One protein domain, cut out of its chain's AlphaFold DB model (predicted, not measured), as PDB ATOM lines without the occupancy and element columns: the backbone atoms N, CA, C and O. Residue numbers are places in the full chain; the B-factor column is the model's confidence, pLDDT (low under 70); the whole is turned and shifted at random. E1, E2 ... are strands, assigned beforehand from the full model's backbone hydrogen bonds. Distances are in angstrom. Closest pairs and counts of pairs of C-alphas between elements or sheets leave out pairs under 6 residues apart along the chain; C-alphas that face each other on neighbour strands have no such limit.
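What this domain is: This is residues 854 to 915 of the 972 residues of an uncharacterized protein of Vibrio harveyi (strain 1DA3) (UniProt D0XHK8). With little regular structure, the model shows two small strand groups at opposite ends of a link, residues 882 to 891: the parallel pair E1 and E2, and the meander E3 E4 E5, each strand the antiparallel neighbour of the one before. Residues 854 to 863 stick out as a tail. The 62 printed residues, 21 in five named strands and none in a named helix, are all strand in class and loose, with a radius of gyration of the C-alphas of 14.0 A and spans of 34 by 27 by 24 A.

Where its parts are: Find C-alpha 866 at (-1.898, 43.872, -38.771), where E1, residues 866 to 869, begins. Next come E2, residues 878 to 881, E3, residues 892 to 895, and E4, residues 900 to 904, 13.5 A long. E5, residues 910 to 913, ends at (-8.421, 42.799, -14.599).

How they stand to each other: Between E1 and E2, look for N 869 and O 880, 2.8 A. Hairpin E3 and E4 has N 893 and O 902 at 2.9 A; hairpin E4 and E5 has N 911 and O 903 at 2.9 A. E2 and E3 are apart.

The domain as a whole: The C-alphas of Gly 854 and Gly 915 are farthest apart, 39.9 A. The printed part has no cut, no long link, and no printed residue under 70.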
ATOM      1  N   GLY A 854      -0.777  26.111 -44.267       84.00
ATOM      2  CA  GLY A 854      -2.023  25.674 -43.621       84.00
ATOM      3  C   GLY A 854      -2.155  26.178 -42.180       84.00
ATOM      4  O   GLY A 854      -3.064  26.938 -41.866       84.00
ATOM      5  N   ASN A 855      -1.207  25.790 -41.320       82.81
ATOM      6  CA  ASN A 855      -1.081  26.288 -39.949       82.81
ATOM      7  C   ASN A 855       0.198  27.124 -39.822       82.81
ATOM      8  O   ASN A 855       1.216  26.794 -40.431       82.81
ATOM      9  N   ILE A 856       0.163  28.157 -38.980       86.25
ATOM     10  CA  ILE A 856       1.341  28.939 -38.588       86.25
ATOM     11  C   ILE A 856       1.515  28.788 -37.075       86.25
ATOM     12  O   ILE A 856       0.627  29.159 -36.307       86.25
ATOM     13  N   TYR A 857       2.657  28.247 -36.656       83.56
ATOM     14  CA  TYR A 857       3.069  28.146 -35.256       83.56
ATOM     15  C   TYR A 857       4.170  29.181 -34.999       83.56
ATOM     16  O   TYR A 857       5.090  29.304 -35.808       83.56
ATOM     17  N   VAL A 858       4.063  29.946 -33.908       85.06
ATOM     18  CA  VAL A 858       5.048  30.975 -33.541       85.06
ATOM     19  C   VAL A 858       5.294  30.925 -32.035       85.06
ATOM     20  O   VAL A 858       4.465  31.375 -31.251       85.06
ATOM     21  N   ASP A 859       6.460  30.419 -31.636       80.88
ATOM     22  CA  ASP A 859       6.873  30.297 -30.227       80.88
ATOM     23  C   ASP A 859       7.496  31.603 -29.672       80.88
ATOM     24  O   ASP A 859       8.282  31.592 -28.725       80.88
ATOM     25  N   ALA A 860       7.199  32.740 -30.311       78.81
ATOM     26  CA  ALA A 860       7.838  34.040 -30.107       78.81
ATOM     27  C   ALA A 860       6.892  35.207 -30.474       78.81
ATOM     28  O   ALA A 860       5.724  35.008 -30.807       78.81
ATOM     29  N   GLU A 861       7.389  36.444 -30.413       82.88
ATOM     30  CA  GLU A 861       6.612  37.654 -30.707       82.88
ATOM     31  C   GLU A 861       6.217  37.777 -32.194       82.88
ATOM     32  O   GLU A 861       7.064  37.733 -33.088       82.88
ATOM     33  N   VAL A 862       4.927  38.026 -32.458       87.44
ATOM     34  CA  VAL A 862       4.404  38.380 -33.790       87.44
ATOM     35  C   VAL A 862       4.370  39.906 -33.934       87.44
ATOM     36  O   VAL A 862       3.335  40.548 -33.759       87.44
ATOM     37  N   ALA A 863       5.521  40.500 -34.253       82.19
ATOM     38  CA  ALA A 863       5.648  41.938 -34.486       82.19
ATOM     39  C   ALA A 863       5.115  42.326 -35.884       82.19
ATOM     40  O   ALA A 863       5.852  42.317 -36.871       82.19
ATOM     41  N   ALA A 864       3.824  42.665 -35.977       81.06
ATOM     42  CA  ALA A 864       3.147  43.009 -37.231       81.06
ATOM     43  C   ALA A 864       2.276  44.274 -37.113       81.06
ATOM     44  O   ALA A 864       1.696  44.553 -36.069       81.06
ATOM     45  N   ASN A 865       2.129  45.013 -38.221       83.00
ATOM     46  CA  ASN A 865       1.200  46.153 -38.317       83.00
ATOM     47  C   ASN A 865      -0.274  45.691 -38.290       83.00
ATOM     48  O   ASN A 865      -1.150  46.414 -37.830       83.00
ATOM     49  N   ARG A 866      -0.560  44.473 -38.764       82.06
ATOM     50  CA  ARG A 866      -1.898  43.872 -38.771       82.06
ATOM     51  C   ARG A 866      -1.787  42.353 -38.681       82.06
ATOM     52  O   ARG A 866      -0.870  41.784 -39.270       82.06
ATOM     53  N   VAL A 867      -2.717  41.709 -37.976       86.94
ATOM     54  CA  VAL A 867      -2.828  40.241 -37.899       86.94
ATOM     55  C   VAL A 867      -4.236  39.815 -38.317       86.94
ATOM     56  O   VAL A 867      -5.228  40.290 -37.765       86.94
ATOM     57  N   GLU A 868      -4.329  38.920 -39.300       82.94
ATOM     58  CA  GLU A 868      -5.590  38.487 -39.915       82.94
ATOM     59  C   GLU A 868      -5.802  36.980 -39.737       82.94
ATOM     60  O   GLU A 868      -5.227  36.160 -40.449       82.94
ATOM     61  N   CYS A 869      -6.682  36.601 -38.816       82.62
ATOM     62  CA  CYS A 869      -7.069  35.215 -38.566       82.62
ATOM     63  C   CYS A 869      -8.322  34.866 -39.386       82.62
ATOM     64  O   CYS A 869      -9.422  34.723 -38.848       82.62
ATOM     65  N   GLY A 870      -8.166  34.795 -40.712       76.12
ATOM     66  CA  GLY A 870      -9.250  34.436 -41.638       76.12
ATOM     67  C   GLY A 870     -10.328  35.513 -41.830       76.12
ATOM     68  O   GLY A 870     -11.436  35.189 -42.256       76.12
ATOM     69  N   TYR A 871     -10.040  36.778 -41.498       82.31
ATOM     70  CA  TYR A 871     -10.920  37.917 -41.782       82.31
ATOM     71  C   TYR A 871     -10.142  39.226 -41.928       82.31
ATOM     72  O   TYR A 871      -9.443  39.644 -41.002       82.31
ATOM     73  N   ASN A 872     -10.331  39.901 -43.062       80.00
ATOM     74  CA  ASN A 872      -9.740  41.203 -43.340       80.00
ATOM     75  C   ASN A 872     -10.799  42.312 -43.226       80.00
ATOM     76  O   ASN A 872     -11.734  42.368 -44.020       80.00
ATOM     77  N   HIS A 873     -10.613  43.227 -42.273       80.62
ATOM     78  CA  HIS A 873     -11.426  44.441 -42.103       80.62
ATOM     79  C   HIS A 873     -10.665  45.724 -42.501       80.62
ATOM     80  O   HIS A 873     -11.106  46.831 -42.215       80.62
ATOM     81  N   ASN A 874      -9.510  45.573 -43.159       84.69
ATOM     82  CA  ASN A 874      -8.626  46.600 -43.722       84.69
ATOM     83  C   ASN A 874      -8.085  47.693 -42.774       84.69
ATOM     84  O   ASN A 874      -7.310  48.539 -43.215       84.69
ATOM     85  N   GLN A 875      -8.396  47.649 -41.480       86.19
ATOM     86  CA  GLN A 875      -7.862  48.573 -40.477       86.19
ATOM     87  C   GLN A 875      -6.408  48.227 -40.113       86.19
ATOM     88  O   GLN A 875      -6.091  47.068 -39.876       86.19
ATOM     89  N   SER A 876      -5.518  49.218 -40.068       86.94
ATOM     90  CA  SER A 876      -4.135  49.055 -39.581       86.94
ATOM     91  C   SER A 876      -4.068  49.060 -38.049       86.94
ATOM     92  O   SER A 876      -4.943  49.630 -37.396       86.94
ATOM     93  N   ASN A 877      -3.000  48.496 -37.475       87.06
ATOM     94  CA  ASN A 877      -2.791  48.335 -36.028       87.06
ATOM     95  C   ASN A 877      -3.902  47.521 -35.332       87.06
ATOM     96  O   ASN A 877      -4.359  47.882 -34.246       87.06
ATOM     97  N   SER A 878      -4.360  46.432 -35.961       84.88
ATOM     98  CA  SER A 878      -5.477  45.613 -35.472       84.88
ATOM     99  C   SER A 878      -5.238  44.099 -35.572       84.88
ATOM    100  O   SER A 878      -4.337  43.621 -36.270       84.88
ATOM    101  N   VAL A 879      -6.089  43.342 -34.870       85.81
ATOM    102  CA  VAL A 879      -6.181  41.876 -34.931       85.81
ATOM    103  C   VAL A 879      -7.615  41.509 -35.312       85.81
ATOM    104  O   VAL A 879      -8.550  41.871 -34.600       85.81
ATOM    105  N   GLY A 880      -7.805  40.824 -36.442       83.94
ATOM    106  CA  GLY A 880      -9.125  40.452 -36.972       83.94
ATOM    107  C   GLY A 880      -9.354  38.942 -37.012       83.94
ATOM    108  O   GLY A 880      -8.425  38.185 -37.279       83.94
ATOM    109  N   CYS A 881     -10.590  38.494 -36.785       85.06
ATOM    110  CA  CYS A 881     -11.004  37.097 -36.959       85.06
ATOM    111  C   CYS A 881     -12.475  37.000 -37.405       85.06
ATOM    112  O   CYS A 881     -13.281  37.864 -37.070       85.06
ATOM    113  N   SER A 882     -12.821  35.964 -38.178       85.12
ATOM    114  CA  SER A 882     -14.185  35.697 -38.697       85.12
ATOM    115  C   SER A 882     -15.034  34.821 -37.766       85.12
ATOM    116  O   SER A 882     -16.156  34.446 -38.096       85.12
ATOM    117  N   ASN A 883     -14.483  34.448 -36.614       86.94
ATOM    118  CA  ASN A 883     -15.039  33.484 -35.671       86.94
ATOM    119  C   ASN A 883     -14.586  33.874 -34.247       86.94
ATOM    120  O   ASN A 883     -13.931  34.897 -34.063       86.94
ATOM    121  N   TRP A 884     -14.909  33.084 -33.226       87.06
ATOM    122  CA  TRP A 884     -14.567  33.393 -31.832       87.06
ATOM    123  C   TRP A 884     -13.055  33.562 -31.588       87.06
ATOM    124  O   TRP A 884     -12.296  32.592 -31.678       87.06
ATOM    125  N   PHE A 885     -12.645  34.753 -31.141       86.88
ATOM    126  CA  PHE A 885     -11.401  34.939 -30.391       86.88
ATOM    127  C   PHE A 885     -11.511  34.188 -29.053       86.88
ATOM    128  O   PHE A 885     -12.496  34.353 -28.331       86.88
ATOM    129  N   ARG A 886     -10.530  33.339 -28.721       88.94
ATOM    130  CA  ARG A 886     -10.568  32.475 -27.528       88.94
ATOM    131  C   ARG A 886      -9.280  32.580 -26.718       88.94
ATOM    132  O   ARG A 886      -8.192  32.391 -27.249       88.94
ATOM    133  N   SER A 887      -9.432  32.815 -25.419       90.50
ATOM    134  CA  SER A 887      -8.366  32.772 -24.417       90.50
ATOM    135  C   SER A 887      -8.471  31.490 -23.585       90.50
ATOM    136  O   SER A 887      -9.558  31.179 -23.098       90.50
ATOM    137  N   SER A 888      -7.357  30.784 -23.377       90.56
ATOM    138  CA  SER A 888      -7.315  29.498 -22.661       90.56
ATOM    139  C   SER A 888      -6.448  29.571 -21.401       90.56
ATOM    140  O   SER A 888      -5.402  30.217 -21.398       90.56
ATOM    141  N   GLY A 889      -6.861  28.880 -20.335       91.81
ATOM    142  CA  GLY A 889      -6.232  28.969 -19.011       91.81
ATOM    143  C   GLY A 889      -6.798  30.110 -18.155       91.81
ATOM    144  O   GLY A 889      -7.843  30.676 -18.468       91.81
ATOM    145  N   LYS A 890      -6.120  30.447 -17.048       93.62
ATOM    146  CA  LYS A 890      -6.553  31.484 -16.085       93.62
ATOM    147  C   LYS A 890      -6.214  32.901 -16.581       93.62
ATOM    148  O   LYS A 890      -5.378  33.582 -15.993       93.62
ATOM    149  N   THR A 891      -6.792  33.299 -17.711       93.62
ATOM    150  CA  THR A 891      -6.419  34.512 -18.459       93.62
ATOM    151  C   THR A 891      -7.631  35.148 -19.165       93.62
ATOM    152  O   THR A 891      -8.779  34.827 -18.850       93.62
ATOM    153  N   GLY A 892      -7.396  36.103 -20.065       93.00
ATOM    154  CA  GLY A 892      -8.422  36.831 -20.811       93.00
ATOM    155  C   GLY A 892      -7.826  37.909 -21.718       93.00
ATOM    156  O   GLY A 892      -6.728  37.741 -22.244       93.00
ATOM    157  N   TRP A 893      -8.540  39.024 -21.886       93.88
ATOM    158  CA  TRP A 893      -8.069  40.200 -22.626       93.88
ATOM    159  C   TRP A 893      -7.615  41.306 -21.671       93.88
ATOM    160  O   TRP A 893      -8.319  41.633 -20.714       93.88
ATOM    161  N   ILE A 894      -6.456  41.909 -21.950       93.44
ATOM    162  CA  ILE A 894      -5.848  42.984 -21.156       93.44
ATOM    163  C   ILE A 894      -5.360  44.086 -22.103       93.44
ATOM    164  O   ILE A 894      -4.666  43.814 -23.079       93.44
ATOM    165  N   ASN A 895      -5.667  45.341 -21.777       93.56
ATOM    166  CA  ASN A 895      -4.998  46.512 -22.325       93.56
ATOM    167  C   ASN A 895      -3.808  46.880 -21.424       93.56
ATOM    168  O   ASN A 895      -3.996  47.344 -20.294       93.56
ATOM    169  N   SER A 896      -2.587  46.677 -21.924       92.44
ATOM    170  CA  SER A 896      -1.349  46.911 -21.168       92.44
ATOM    171  C   SER A 896      -1.144  48.379 -20.780       92.44
ATOM    172  O   SER A 896      -0.710  48.649 -19.665       92.44
ATOM    173  N   SER A 897      -1.504  49.328 -21.653       94.31
ATOM    174  CA  SER A 897      -1.293  50.768 -21.438       94.31
ATOM    175  C   SER A 897      -2.117  51.335 -20.278       94.31
ATOM    176  O   SER A 897      -1.654  52.226 -19.571       94.31
ATOM    177  N   TYR A 898      -3.330  50.815 -20.063       94.12
ATOM    178  CA  TYR A 898      -4.229  51.252 -18.986       94.12
ATOM    179  C   TYR A 898      -4.319  50.255 -17.814       94.12
ATOM    180  O   TYR A 898      -4.971  50.533 -16.801       94.12
ATOM    181  N   GLY A 899      -3.666  49.091 -17.929       94.12
ATOM    182  CA  GLY A 899      -3.635  48.044 -16.905       94.12
ATOM    183  C   GLY A 899      -5.019  47.492 -16.551       94.12
ATOM    184  O   GLY A 899      -5.291  47.234 -15.381       94.12
ATOM    185  N   GLY A 900      -5.919  47.384 -17.531       94.44
ATOM    186  CA  GLY A 900      -7.316  46.972 -17.351       94.44
ATOM    187  C   GLY A 900      -7.756  45.952 -18.396       94.44
ATOM    188  O   GLY A 900      -7.100  45.798 -19.419       94.44
ATOM    189  N   GLY A 901      -8.853  45.240 -18.147       95.06
ATOM    190  CA  GLY A 901      -9.294  44.156 -19.028       95.06
ATOM    191  C   GLY A 901     -10.382  43.274 -18.421       95.06
ATOM    192  O   GLY A 901     -10.953  43.622 -17.385       95.06
ATOM    193  N   ILE A 902     -10.632  42.122 -19.043       96.06
ATOM    194  CA  ILE A 902     -11.582  41.094 -18.586       96.06
ATOM    195  C   ILE A 902     -10.947  39.700 -18.649       96.06
ATOM    196  O   ILE A 902     -10.239  39.387 -19.602       96.06
ATOM    197  N   TYR A 903     -11.180  38.865 -17.635       95.38
ATOM    198  CA  TYR A 903     -10.539  37.549 -17.499       95.38
ATOM    199  C   TYR A 903     -11.379  36.556 -16.683       95.38
ATOM    200  O   TYR A 903     -12.355  36.940 -16.033       95.38
ATOM    201  N   MET A 904     -10.993  35.276 -16.705       96.44
ATOM    202  CA  MET A 904     -11.607  34.204 -15.912       96.44
ATOM    203  C   MET A 904     -10.539  33.374 -15.181       96.44
ATOM    204  O   MET A 904      -9.427  33.188 -15.673       96.44
ATOM    205  N   THR A 905     -10.874  32.865 -13.991       94.81
ATOM    206  CA  THR A 905     -10.011  31.971 -13.179       94.81
ATOM    207  C   THR A 905     -10.655  30.625 -12.848       94.81
ATOM    208  O   THR A 905      -9.985  29.729 -12.334       94.81
ATOM    209  N   ASP A 906     -11.948  30.514 -13.138       94.12
ATOM    210  CA  ASP A 906     -12.854  29.384 -12.956       94.12
ATOM    211  C   ASP A 906     -13.924  29.455 -14.056       94.12
ATOM    212  O   ASP A 906     -13.957  30.405 -14.840       94.12
ATOM    213  N   THR A 907     -14.800  28.458 -14.114       93.44
ATOM    214  CA  THR A 907     -15.878  28.343 -15.107       93.44
ATOM    215  C   THR A 907     -17.101  29.220 -14.819       93.44
ATOM    216  O   THR A 907     -18.054  29.178 -15.592       93.44
ATOM    217  N   THR A 908     -17.118  29.977 -13.716       92.62
ATOM    218  CA  THR A 908     -18.354  30.554 -13.156       92.62
ATOM    219  C   THR A 908     -18.420  32.074 -13.289       92.62
ATOM    220  O   THR A 908     -19.498  32.604 -13.549       92.62
ATOM    221  N   TYR A 909     -17.298  32.794 -13.138       90.81
ATOM    222  CA  TYR A 909     -17.310  34.264 -13.123       90.81
ATOM    223  C   TYR A 909     -16.292  34.914 -14.071       90.81
ATOM    224  O   TYR A 909     -15.074  34.763 -13.916       90.81
ATOM    225  N   ILE A 910     -16.806  35.758 -14.970       93.81
ATOM    226  CA  ILE A 910     -16.035  36.795 -15.669       93.81
ATOM    227  C   ILE A 910     -15.691  37.907 -14.669       93.81
ATOM    228  O   ILE A 910     -16.525  38.304 -13.854       93.81
ATOM    229  N   ARG A 911     -14.451  38.398 -14.711       94.31
ATOM    230  CA  ARG A 911     -13.881  39.364 -13.758       94.31
ATOM    231  C   ARG A 911     -13.170  40.500 -14.482       94.31
ATOM    232  O   ARG A 911     -12.682  40.309 -15.593       94.31
ATOM    233  N   THR A 912     -13.046  41.662 -13.842       95.19
ATOM    234  CA  THR A 912     -12.229  42.774 -14.354       95.19
ATOM    235  C   THR A 912     -10.775  42.661 -13.915       95.19
ATOM    236  O   THR A 912     -10.468  42.431 -12.745       95.19
ATOM    237  N   TYR A 913      -9.857  42.842 -14.859       95.00
ATOM    238  CA  TYR A 913      -8.421  42.799 -14.599       95.00
ATOM    239  C   TYR A 913      -7.916  44.100 -13.946       95.00
ATOM    240  O   TYR A 913      -8.512  45.167 -14.111       95.00
ATOM    241  N   GLY A 914      -6.809  44.017 -13.197       92.94
ATOM    242  CA  GLY A 914      -6.102  45.180 -12.638       92.94
ATOM    243  C   GLY A 914      -6.911  46.034 -11.653       92.94
ATOM    244  O   GLY A 914      -6.640  47.229 -11.513       92.94
ATOM    245  N   GLY A 915      -7.942  45.460 -11.021       90.69
ATOM    246  CA  GLY A 915      -8.840  46.163 -10.095       90.69
ATOM    247  C   GLY A 915      -9.701  47.254 -10.748       90.69
ATOM    248  O   GLY A 915     -10.256  48.097 -10.044       90.69
TER     249      GLY A 915